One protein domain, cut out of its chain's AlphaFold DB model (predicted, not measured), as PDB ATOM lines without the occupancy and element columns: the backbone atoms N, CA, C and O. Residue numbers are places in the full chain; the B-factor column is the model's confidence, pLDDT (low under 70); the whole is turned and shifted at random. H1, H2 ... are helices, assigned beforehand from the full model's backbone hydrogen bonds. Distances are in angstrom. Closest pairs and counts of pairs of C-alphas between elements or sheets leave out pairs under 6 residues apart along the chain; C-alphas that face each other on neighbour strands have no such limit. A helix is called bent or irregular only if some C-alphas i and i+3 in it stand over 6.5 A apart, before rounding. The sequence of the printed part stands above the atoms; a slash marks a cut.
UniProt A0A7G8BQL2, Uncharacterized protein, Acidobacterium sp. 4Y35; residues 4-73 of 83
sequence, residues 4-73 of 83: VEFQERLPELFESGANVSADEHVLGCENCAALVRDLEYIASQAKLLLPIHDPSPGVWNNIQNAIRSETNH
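Overview. This is residues 4 to 73 of the 83 residues of an uncharacterized protein of Acidobacterium sp. 4Y35 (UniProt A0A7G8BQL2). A small head at the start of the printed part holds H1, H2 and the beginning of H3; H3 runs out of this head as an arm, and beyond a link without a named element a lone helix, H4, stands at the far end. Residues 41 to 73 stick out from the head and stand free. The printed part has 70 residues with four named helices, in the order H1, H2, H3, H4, and no named strand; its class is all helix. The whole is extended, with a radius of gyration of the C-alphas of 18.6 A and spans of 49 by 32 by 17 A.

Along the chain. Find C-alpha 4 at (103.976, 146.495, 127.845), where H1 begins; it holds residues 4 to 15 and is 18.3 A long from first to last C-alpha. H1 is irregular: look at C-alphas 8 and 11, which are 7.2 A apart. Next comes H2, residues 24 to 28, 6.5 A long. H3 holds residues 30 to 49 and is the longest helix by residues; go from C-alpha 30 at (99.034, 136.875, 136.678) over 29.0 A to its last C-alpha. H4, residues 57 to 72, is 22.6 A long and ends at C-alpha 72 at (141.388, 113.119, 142.896).

Arrangement. Start at H1, which touches no helix. It is close to H2 but not clearly touching, and the closest C-alphas, those of Phe 6 and His 25, are 7.4 A apart. It is also close to H3 but not clearly touching, with the C-alphas of Gln 7 and Cys 32 closest at 7.9 A. H1 and H3 run the same way at a shallow tilt of 30 degrees. Look next at the tight link from H2 to H3: these two touch only at the corner by their link, H3 with residues 32 to 36 alone, and the closest C-alphas are those of Val 26 and Ala 33, 4.9 A apart. H4 is apart from H1, H2 and H3. In H2 and H4 every O i to N i+4 pair is within hydrogen-bond range; in H1 it is 5 of 8, in H3 14 of 16.

Size, cuts and confidence. The two C-alphas farthest apart are those of Val 4 and Asn 72, 52.3 A. Residues 41 to 73 stand free, of which 41 to 49 belong to H3 and 57 to 72 to H4; the body without them has 37 residues and spans 23 by 18 by 17 A. The printed part has no cut. No link is long; those from H1 to H2 and from H3 to H4 are short. In this model the mean pLDDT of the printed part is 92.4, and residues 72 to 73 are under 70.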
ATOM      1  N   VAL A   4     103.322 146.217 129.135       97.81
ATOM      2  CA  VAL A   4     103.976 146.495 127.845       97.81
ATOM      3  C   VAL A   4     105.466 146.735 128.067       97.81
ATOM      4  O   VAL A   4     106.286 146.048 127.471       97.81
ATOM      5  N   GLU A   5     105.810 147.616 129.008       97.19
ATOM      6  CA  GLU A   5     107.203 147.899 129.386       97.19
ATOM      7  C   GLU A   5     107.941 146.639 129.860       97.19
ATOM      8  O   GLU A   5     109.129 146.468 129.591       97.19
ATOM      9  N   PHE A   6     107.251 145.751 130.583       96.69
ATOM     10  CA  PHE A   6     107.814 144.467 130.992       96.69
ATOM     11  C   PHE A   6     108.066 143.556 129.784       96.69
ATOM     12  O   PHE A   6     109.166 143.028 129.628       96.69
ATOM     13  N   GLN A   7     107.065 143.388 128.914       96.62
ATOM     14  CA  GLN A   7     107.153 142.506 127.749       96.62
ATOM     15  C   GLN A   7     108.204 142.963 126.733       96.62
ATOM     16  O   GLN A   7     108.884 142.117 126.157       96.62
ATOM     17  N   GLU A   8     108.404 144.269 126.558       96.81
ATOM     18  CA  GLU A   8     109.470 144.821 125.709       96.81
ATOM     19  C   GLU A   8     110.874 144.453 126.211       96.81
ATOM     20  O   GLU A   8     111.791 144.284 125.410       96.81
ATOM     21  N   ARG A   9     111.040 144.271 127.526       94.94
ATOM     22  CA  ARG A   9     112.314 143.889 128.155       94.94
ATOM     23  C   ARG A   9     112.520 142.379 128.271       94.94
ATOM     24  O   ARG A   9     113.628 141.948 128.585       94.94
ATOM     25  N   LEU A  10     111.487 141.567 128.028       94.50
ATOM     26  CA  LEU A  10     111.574 140.107 128.147       94.50
ATOM     27  C   LEU A  10     112.719 139.489 127.327       94.50
ATOM     28  O   LEU A  10     113.423 138.656 127.898       94.50
ATOM     29  N   PRO A  11     112.964 139.866 126.053       93.69
ATOM     30  CA  PRO A  11     114.056 139.281 125.273       93.69
ATOM     31  C   PRO A  11     115.418 139.421 125.964       93.69
ATOM     32  O   PRO A  11     116.116 138.428 126.155       93.69
ATOM     33  N   GLU A  12     115.746 140.623 126.442       94.25
ATOM     34  CA  GLU A  12     117.005 140.901 127.144       94.25
ATOM     35  C   GLU A  12     117.108 140.129 128.468       94.25
ATOM     36  O   GLU A  12     118.165 139.597 128.816       94.25
ATOM     37  N   LEU A  13     116.001 140.029 129.214       92.69
ATOM     38  CA  LEU A  13     115.951 139.281 130.471       92.69
ATOM     39  C   LEU A  13     116.225 137.787 130.248       92.69
ATOM     40  O   LEU A  13     117.028 137.203 130.979       92.69
ATOM     41  N   PHE A  14     115.634 137.186 129.212       91.06
ATOM     42  CA  PHE A  14     115.891 135.792 128.846       91.06
ATOM     43  C   PHE A  14     117.318 135.572 128.314       91.06
ATOM     44  O   PHE A  14     117.952 134.584 128.686       91.06
ATOM     45  N   GLU A  15     117.857 136.489 127.503       89.94
ATOM     46  CA  GLU A  15     119.236 136.411 126.990       89.94
ATOM     47  C   GLU A  15     120.289 136.518 128.099       89.94
ATOM     48  O   GLU A  15     121.310 135.832 128.059       89.94
ATOM     49  N   SER A  16     120.030 137.336 129.123       91.25
ATOM     50  CA  SER A  16     120.938 137.501 130.264       91.25
ATOM     51  C   SER A  16     121.037 136.265 131.171       91.25
ATOM     52  O   SER A  16     121.929 136.195 132.018       91.25
ATOM     53  N   GLY A  17     120.124 135.296 131.026       84.75
ATOM     54  CA  GLY A  17     120.005 134.152 131.932       84.75
ATOM     55  C   GLY A  17     119.470 134.521 133.321       84.75
ATOM     56  O   GLY A  17     119.632 133.744 134.265       84.75
ATOM     57  N   ALA A  18     118.856 135.700 133.470       88.31
ATOM     58  CA  ALA A  18     118.211 136.114 134.707       88.31
ATOM     59  C   ALA A  18     117.027 135.197 135.052       88.31
ATOM     60  O   ALA A  18     116.356 134.644 134.180       88.31
ATOM     61  N   ASN A  19     116.732 135.068 136.346       92.25
ATOM     62  CA  ASN A  19     115.531 134.376 136.801       92.25
ATOM     63  C   ASN A  19     114.300 135.279 136.608       92.25
ATOM     64  O   ASN A  19     113.873 135.958 137.540       92.25
ATOM     65  N   VAL A  20     113.753 135.292 135.389       93.88
ATOM     66  CA  VAL A  20     112.611 136.136 134.991       93.88
ATOM     67  C   VAL A  20     111.371 135.851 135.843       93.88
ATOM     68  O   VAL A  20     110.634 136.768 136.193       93.88
ATOM     69  N   SER A  21     111.184 134.599 136.265       92.69
ATOM     70  CA  SER A  21     110.097 134.189 137.158       92.69
ATOM     71  C   SER A  21     110.142 134.843 138.551       92.69
ATOM     72  O   SER A  21     109.134 134.849 139.254       92.69
ATOM     73  N   ALA A  22     111.288 135.405 138.959       93.25
ATOM     74  CA  ALA A  22     111.451 136.127 140.222       93.25
ATOM     75  C   ALA A  22     111.339 137.660 140.083       93.25
ATOM     76  O   ALA A  22     111.541 138.368 141.071       93.25
ATOM     77  N   ASP A  23     111.044 138.181 138.887       94.94
ATOM     78  CA  ASP A  23     110.863 139.618 138.668       94.94
ATOM     79  C   ASP A  23     109.645 140.158 139.443       94.94
ATOM     80  O   ASP A  23     108.594 139.515 139.521       94.94
ATOM     81  N   GLU A  24     109.769 141.363 140.007       95.56
ATOM     82  CA  GLU A  24     108.720 142.001 140.814       95.56
ATOM     83  C   GLU A  24     107.387 142.109 140.055       95.56
ATOM     84  O   GLU A  24     106.321 141.867 140.628       95.56
ATOM     85  N   HIS A  25     107.426 142.423 138.756       96.69
ATOM     86  CA  HIS A  25     106.218 142.535 137.945       96.69
ATOM     87  C   HIS A  25     105.542 141.176 137.744       96.69
ATOM     88  O   HIS A  25     104.316 141.085 137.796       96.69
ATOM     89  N   VAL A  26     106.329 140.114 137.561       97.06
ATOM     90  CA  VAL A  26     105.826 138.743 137.386       97.06
ATOM     91  C   VAL A  26     105.117 138.257 138.644       97.06
ATOM     92  O   VAL A  26     104.035 137.680 138.554       97.06
ATOM     93  N   LEU A  27     105.667 138.551 139.823       96.94
ATOM     94  CA  LEU A  27     105.048 138.187 141.099       96.94
ATOM     95  C   LEU A  27     103.706 138.901 141.334       96.94
ATOM     96  O   LEU A  27     102.830 138.353 142.003       96.94
ATOM     97  N   GLY A  28     103.540 140.111 140.791       97.06
ATOM     98  CA  GLY A  28     102.334 140.929 140.946       97.06
ATOM     99  C   GLY A  28     101.315 140.839 139.803       97.06
ATOM    100  O   GLY A  28     100.218 141.381 139.938       97.06
ATOM    101  N   CYS A  29     101.644 140.197 138.679       98.19
ATOM    102  CA  CYS A  29     100.811 140.186 137.475       98.19
ATOM    103  C   CYS A  29     100.596 138.767 136.938       98.19
ATOM    104  O   CYS A  29     101.470 138.190 136.291       98.19
ATOM    105  N   GLU A  30      99.386 138.231 137.118       97.94
ATOM    106  CA  GLU A  30      99.034 136.875 136.678       97.94
ATOM    107  C   GLU A  30      99.210 136.667 135.164       97.94
ATOM    108  O   GLU A  30      99.727 135.632 134.743       97.94
ATOM    109  N   ASN A  31      98.854 137.665 134.347       97.94
ATOM    110  CA  ASN A  31      98.991 137.591 132.891       97.94
ATOM    111  C   ASN A  31     100.458 137.466 132.461       97.94
ATOM    112  O   ASN A  31     100.796 136.630 131.626       97.94
ATOM    113  N   CYS A  32     101.341 138.279 133.045       98.12
ATOM    114  CA  CYS A  32     102.769 138.220 132.746       98.12
ATOM    115  C   CYS A  32     103.414 136.959 133.333       98.12
ATOM    116  O   CYS A  32     104.283 136.377 132.693       98.12
ATOM    117  N   ALA A  33     102.945 136.471 134.485       98.06
ATOM    118  CA  ALA A  33     103.372 135.182 135.022       98.06
ATOM    119  C   ALA A  33     102.977 134.006 134.120       98.06
ATOM    120  O   ALA A  33     103.771 133.087 133.935       98.06
ATOM    121  N   ALA A  34     101.771 134.022 133.544       98.19
ATOM    122  CA  ALA A  34     101.352 133.025 132.562       98.19
ATOM    123  C   ALA A  34     102.227 133.072 131.307       98.19
ATOM    124  O   ALA A  34     102.763 132.043 130.907       98.19
ATOM    125  N   LEU A  35     102.461 134.271 130.769       97.69
ATOM    126  CA  LEU A  35     103.328 134.460 129.610       97.69
ATOM    127  C   LEU A  35     104.751 133.932 129.853       97.69
ATOM    128  O   LEU A  35     105.280 133.209 129.016       97.69
ATOM    129  N   VAL A  36     105.368 134.263 130.993       97.31
ATOM    130  CA  VAL A  36     106.725 133.793 131.324       97.31
ATOM    131  C   VAL A  36     106.772 132.270 131.423       97.31
ATOM    132  O   VAL A  36     107.661 131.664 130.828       97.31
ATOM    133  N   ARG A  37     105.790 131.636 132.080       97.25
ATOM    134  CA  ARG A  37     105.698 130.167 132.136       97.25
ATOM    135  C   ARG A  37     105.581 129.543 130.747       97.25
ATOM    136  O   ARG A  37     106.243 128.544 130.482       97.25
ATOM    137  N   ASP A  38     104.769 130.123 129.867       97.62
ATOM    138  CA  ASP A  38     104.599 129.620 128.504       97.62
ATOM    139  C   ASP A  38     105.901 129.743 127.698       97.62
ATOM    140  O   ASP A  38     106.298 128.798 127.017       97.62
ATOM    141  N   LEU A  39     106.613 130.867 127.817       96.06
ATOM    142  CA  LEU A  39     107.910 131.075 127.163       96.06
ATOM    143  C   LEU A  39     108.984 130.107 127.686       96.06
ATOM    144  O   LEU A  39     109.700 129.497 126.889       96.06
ATOM    145  N   GLU A  40     109.072 129.915 129.003       94.62
ATOM    146  CA  GLU A  40     109.969 128.931 129.624       94.62
ATOM    147  C   GLU A  40     109.629 127.503 129.172       94.62
ATOM    148  O   GLU A  40     110.524 126.712 128.848       94.62
ATOM    149  N   TYR A  41     108.336 127.177 129.087       95.75
ATOM    150  CA  TYR A  41     107.874 125.888 128.592       95.75
ATOM    151  C   TYR A  41     108.282 125.683 127.133       95.75
ATOM    152  O   TYR A  41     108.916 124.671 126.824       95.75
ATOM    153  N   ILE A  42     108.024 126.651 126.250       94.62
ATOM    154  CA  ILE A  42     108.448 126.607 124.844       94.62
ATOM    155  C   ILE A  42     109.962 126.396 124.747       94.62
ATOM    156  O   ILE A  42     110.406 125.504 124.023       94.62
ATOM    157  N   ALA A  43     110.762 127.145 125.510       92.00
ATOM    158  CA  ALA A  43     112.215 126.998 125.524       92.00
ATOM    159  C   ALA A  43     112.660 125.601 125.994       92.00
ATOM    160  O   ALA A  43     113.624 125.045 125.465       92.00
ATOM    161  N   SER A  44     111.959 125.006 126.965       91.69
ATOM    162  CA  SER A  44     112.226 123.639 127.428       91.69
ATOM    163  C   SER A  44     111.939 122.596 126.343       91.69
ATOM    164  O   SER A  44     112.750 121.695 126.131       91.69
ATOM    165  N   GLN A  45     110.826 122.750 125.617       95.75
ATOM    166  CA  GLN A  45     110.412 121.826 124.564       95.75
ATOM    167  C   GLN A  45     111.281 121.977 123.312       95.75
ATOM    168  O   GLN A  45     111.667 120.978 122.712       95.75
ATOM    169  N   ALA A  46     111.663 123.204 122.949       93.00
ATOM    170  CA  ALA A  46     112.525 123.472 121.799       93.00
ATOM    171  C   ALA A  46     113.880 122.753 121.902       93.00
ATOM    172  O   ALA A  46     114.394 122.273 120.894       93.00
ATOM    173  N   LYS A  47     114.430 122.592 123.116       89.62
ATOM    174  CA  LYS A  47     115.669 121.827 123.351       89.62
ATOM    175  C   LYS A  47     115.556 120.363 122.927       89.62
ATOM    176  O   LYS A  47     116.550 119.790 122.499       89.62
ATOM    177  N   LEU A  48     114.365 119.770 123.019       90.88
ATOM    178  CA  LEU A  48     114.112 118.383 122.607       90.88
ATOM    179  C   LEU A  48     114.051 118.227 121.083       90.88
ATOM    180  O   LEU A  48     114.210 117.120 120.576       90.88
ATOM    181  N   LEU A  49     113.815 119.324 120.359       91.44
ATOM    182  CA  LEU A  49     113.759 119.350 118.898       91.44
ATOM    183  C   LEU A  49     115.136 119.579 118.261       91.44
ATOM    184  O   LEU A  49     115.272 119.450 117.044       91.44
ATOM    185  N   LEU A  50     116.148 119.939 119.056       87.50
ATOM    186  CA  LEU A  50     117.500 120.136 118.550       87.50
ATOM    187  C   LEU A  50     118.099 118.792 118.105       87.50
ATOM    188  O   LEU A  50     117.969 117.792 118.817       87.50
ATOM    189  N   PRO A  51     118.784 118.746 116.949       87.19
ATOM    190  CA  PRO A  51     119.492 117.548 116.529       87.19
ATOM    191  C   PRO A  51     120.554 117.169 117.567       87.19
ATOM    192  O   PRO A  51     121.344 118.003 118.012       87.19
ATOM    193  N   ILE A  52     120.589 115.887 117.934       80.50
ATOM    194  CA  ILE A  52     121.637 115.350 118.802       80.50
ATOM    195  C   ILE A  52     122.905 115.221 117.958       80.50
ATOM    196  O   ILE A  52     123.053 114.290 117.169       80.50
ATOM    197  N   HIS A  53     123.816 116.177 118.111       81.75
ATOM    198  CA  HIS A  53     125.164 116.073 117.571       81.75
ATOM    199  C   HIS A  53     126.039 115.299 118.556       81.75
ATOM    200  O   HIS A  53     126.147 115.694 119.715       81.75
ATOM    201  N   ASP A  54     126.675 114.219 118.098       84.75
ATOM    202  CA  ASP A  54     127.722 113.557 118.877       84.75
ATOM    203  C   ASP A  54     128.969 114.458 118.882       84.75
ATOM    204  O   ASP A  54     129.512 114.755 117.807       84.75
ATOM    205  N   PRO A  55     129.404 114.979 120.044       87.25
ATOM    206  CA  PRO A  55     130.606 115.788 120.100       87.25
ATOM    207  C   PRO A  55     131.841 114.926 119.818       87.25
ATOM    208  O   PRO A  55     131.841 113.704 119.956       87.25
ATOM    209  N   SER A  56     132.935 115.567 119.403       93.75
ATOM    210  CA  SER A  56     134.135 114.829 119.004       93.75
ATOM    211  C   SER A  56     134.736 114.026 120.175       93.75
ATOM    212  O   SER A  56     134.645 114.453 121.331       93.75
ATOM    213  N   PRO A  57     135.458 112.917 119.905       93.56
ATOM    214  CA  PRO A  57     136.130 112.135 120.950       93.56
ATOM    215  C   PRO A  57     137.055 112.963 121.856       93.56
ATOM    216  O   PRO A  57     137.232 112.646 123.030       93.56
ATOM    217  N   GLY A  58     137.635 114.050 121.330       95.75
ATOM    218  CA  GLY A  58     138.460 114.976 122.107       95.75
ATOM    219  C   GLY A  58     137.684 115.688 123.220       95.75
ATOM    220  O   GLY A  58     138.198 115.809 124.330       95.75
ATOM    221  N   VAL A  59     136.438 116.101 122.960       95.12
ATOM    222  CA  VAL A  59     135.562 116.714 123.974       95.12
ATOM    223  C   VAL A  59     135.278 115.714 125.094       95.12
ATOM    224  O   VAL A  59     135.450 116.044 126.267       95.12
ATOM    225  N   TRP A  60     134.941 114.471 124.744       94.69
ATOM    226  CA  TRP A  60     134.694 113.411 125.723       94.69
ATOM    227  C   TRP A  60     135.923 113.090 126.578       94.69
ATOM    228  O   TRP A  60     135.815 112.995 127.801       94.69
ATOM    229  N   ASN A  61     137.103 112.999 125.961       96.12
ATOM    230  CA  ASN A  61     138.359 112.797 126.684       96.12
ATOM    231  C   ASN A  61     138.638 113.934 127.679       96.12
ATOM    232  O   ASN A  61     139.050 113.672 128.810       96.12
ATOM    233  N   ASN A  62     138.376 115.184 127.289       96.19
ATOM    234  CA  ASN A  62     138.570 116.345 128.157       96.19
ATOM    235  C   ASN A  62     137.607 116.339 129.350       96.19
ATOM    236  O   ASN A  62     138.052 116.529 130.481       96.19
ATOM    237  N   ILE A  63     136.320 116.051 129.119       94.44
ATOM    238  CA  ILE A  63     135.319 115.901 130.187       94.44
ATOM    239  C   ILE A  63     135.744 114.794 131.161       94.44
ATOM    240  O   ILE A  63     135.759 115.001 132.373       94.44
ATOM    241  N   GLN A  64     136.156 113.633 130.642       94.88
ATOM    242  CA  GLN A  64     136.609 112.515 131.469       94.88
ATOM    243  C   GLN A  64     137.820 112.895 132.335       94.88
ATOM    244  O   GLN A  64     137.882 112.529 133.511       94.88
ATOM    245  N   ASN A  65     138.783 113.621 131.768       95.25
ATOM    246  CA  ASN A  65     139.967 114.073 132.492       95.25
ATOM    247  C   ASN A  65     139.617 115.096 133.583       95.25
ATOM    248  O   ASN A  65     140.114 114.957 134.700       95.25
ATOM    249  N   ALA A  66     138.727 116.054 133.296       95.06
ATOM    250  CA  ALA A  66     138.267 117.050 134.266       95.06
ATOM    251  C   ALA A  66     137.568 116.397 135.473       95.06
ATOM    252  O   ALA A  66     137.925 116.663 136.622       95.06
ATOM    253  N   ILE A  67     136.665 115.440 135.224       94.12
ATOM    254  CA  ILE A  67     135.984 114.686 136.290       94.12
ATOM    255  C   ILE A  67     137.002 113.917 137.147       94.12
ATOM    256  O   ILE A  67     136.914 113.921 138.373       94.12
ATOM    257  N   ARG A  68     138.004 113.276 136.528       93.25
ATOM    258  CA  ARG A  68     139.064 112.559 137.260       93.25
ATOM    259  C   ARG A  68     139.933 113.484 138.109       93.25
ATOM    260  O   ARG A  68     140.344 113.083 139.194       93.25
ATOM    261  N   SER A  69     140.239 114.695 137.640       87.88
ATOM    262  CA  SER A  69     140.998 115.654 138.452       87.88
ATOM    263  C   SER A  69     140.206 116.121 139.671       87.88
ATOM    264  O   SER A  69     140.758 116.169 140.767       87.88
ATOM    265  N   GLU A  70     138.905 116.376 139.521       84.06
ATOM    266  CA  GLU A  70     138.041 116.792 140.631       84.06
ATOM    267  C   GLU A  70     137.877 115.691 141.686       84.06
ATOM    268  O   GLU A  70     137.946 115.961 142.887       84.06
ATOM    269  N   THR A  71     137.716 114.431 141.265       77.38
ATOM    270  CA  THR A  71     137.621 113.302 142.202       77.38
ATOM    271  C   THR A  71     138.933 113.062 142.940       77.38
ATOM    272  O   THR A  71     138.914 112.763 144.136       77.38
ATOM    273  N   ASN A  72     140.073 113.256 142.274       66.38
ATOM    274  CA  ASN A  72     141.388 113.119 142.896       66.38
ATOM    275  C   ASN A  72     141.683 114.253 143.898       66.38
ATOM    276  O   ASN A  72     142.373 114.044 144.892       66.38
ATOM    277  N   HIS A  73     141.106 115.442 143.700       59.25
ATOM    278  CA  HIS A  73     141.196 116.560 144.647       59.25
ATOM    279  C   HIS A  73     140.278 116.427 145.872       59.25
ATOM    280  O   HIS A  73     140.428 117.188 146.827       59.25
TER     281      HIS A  73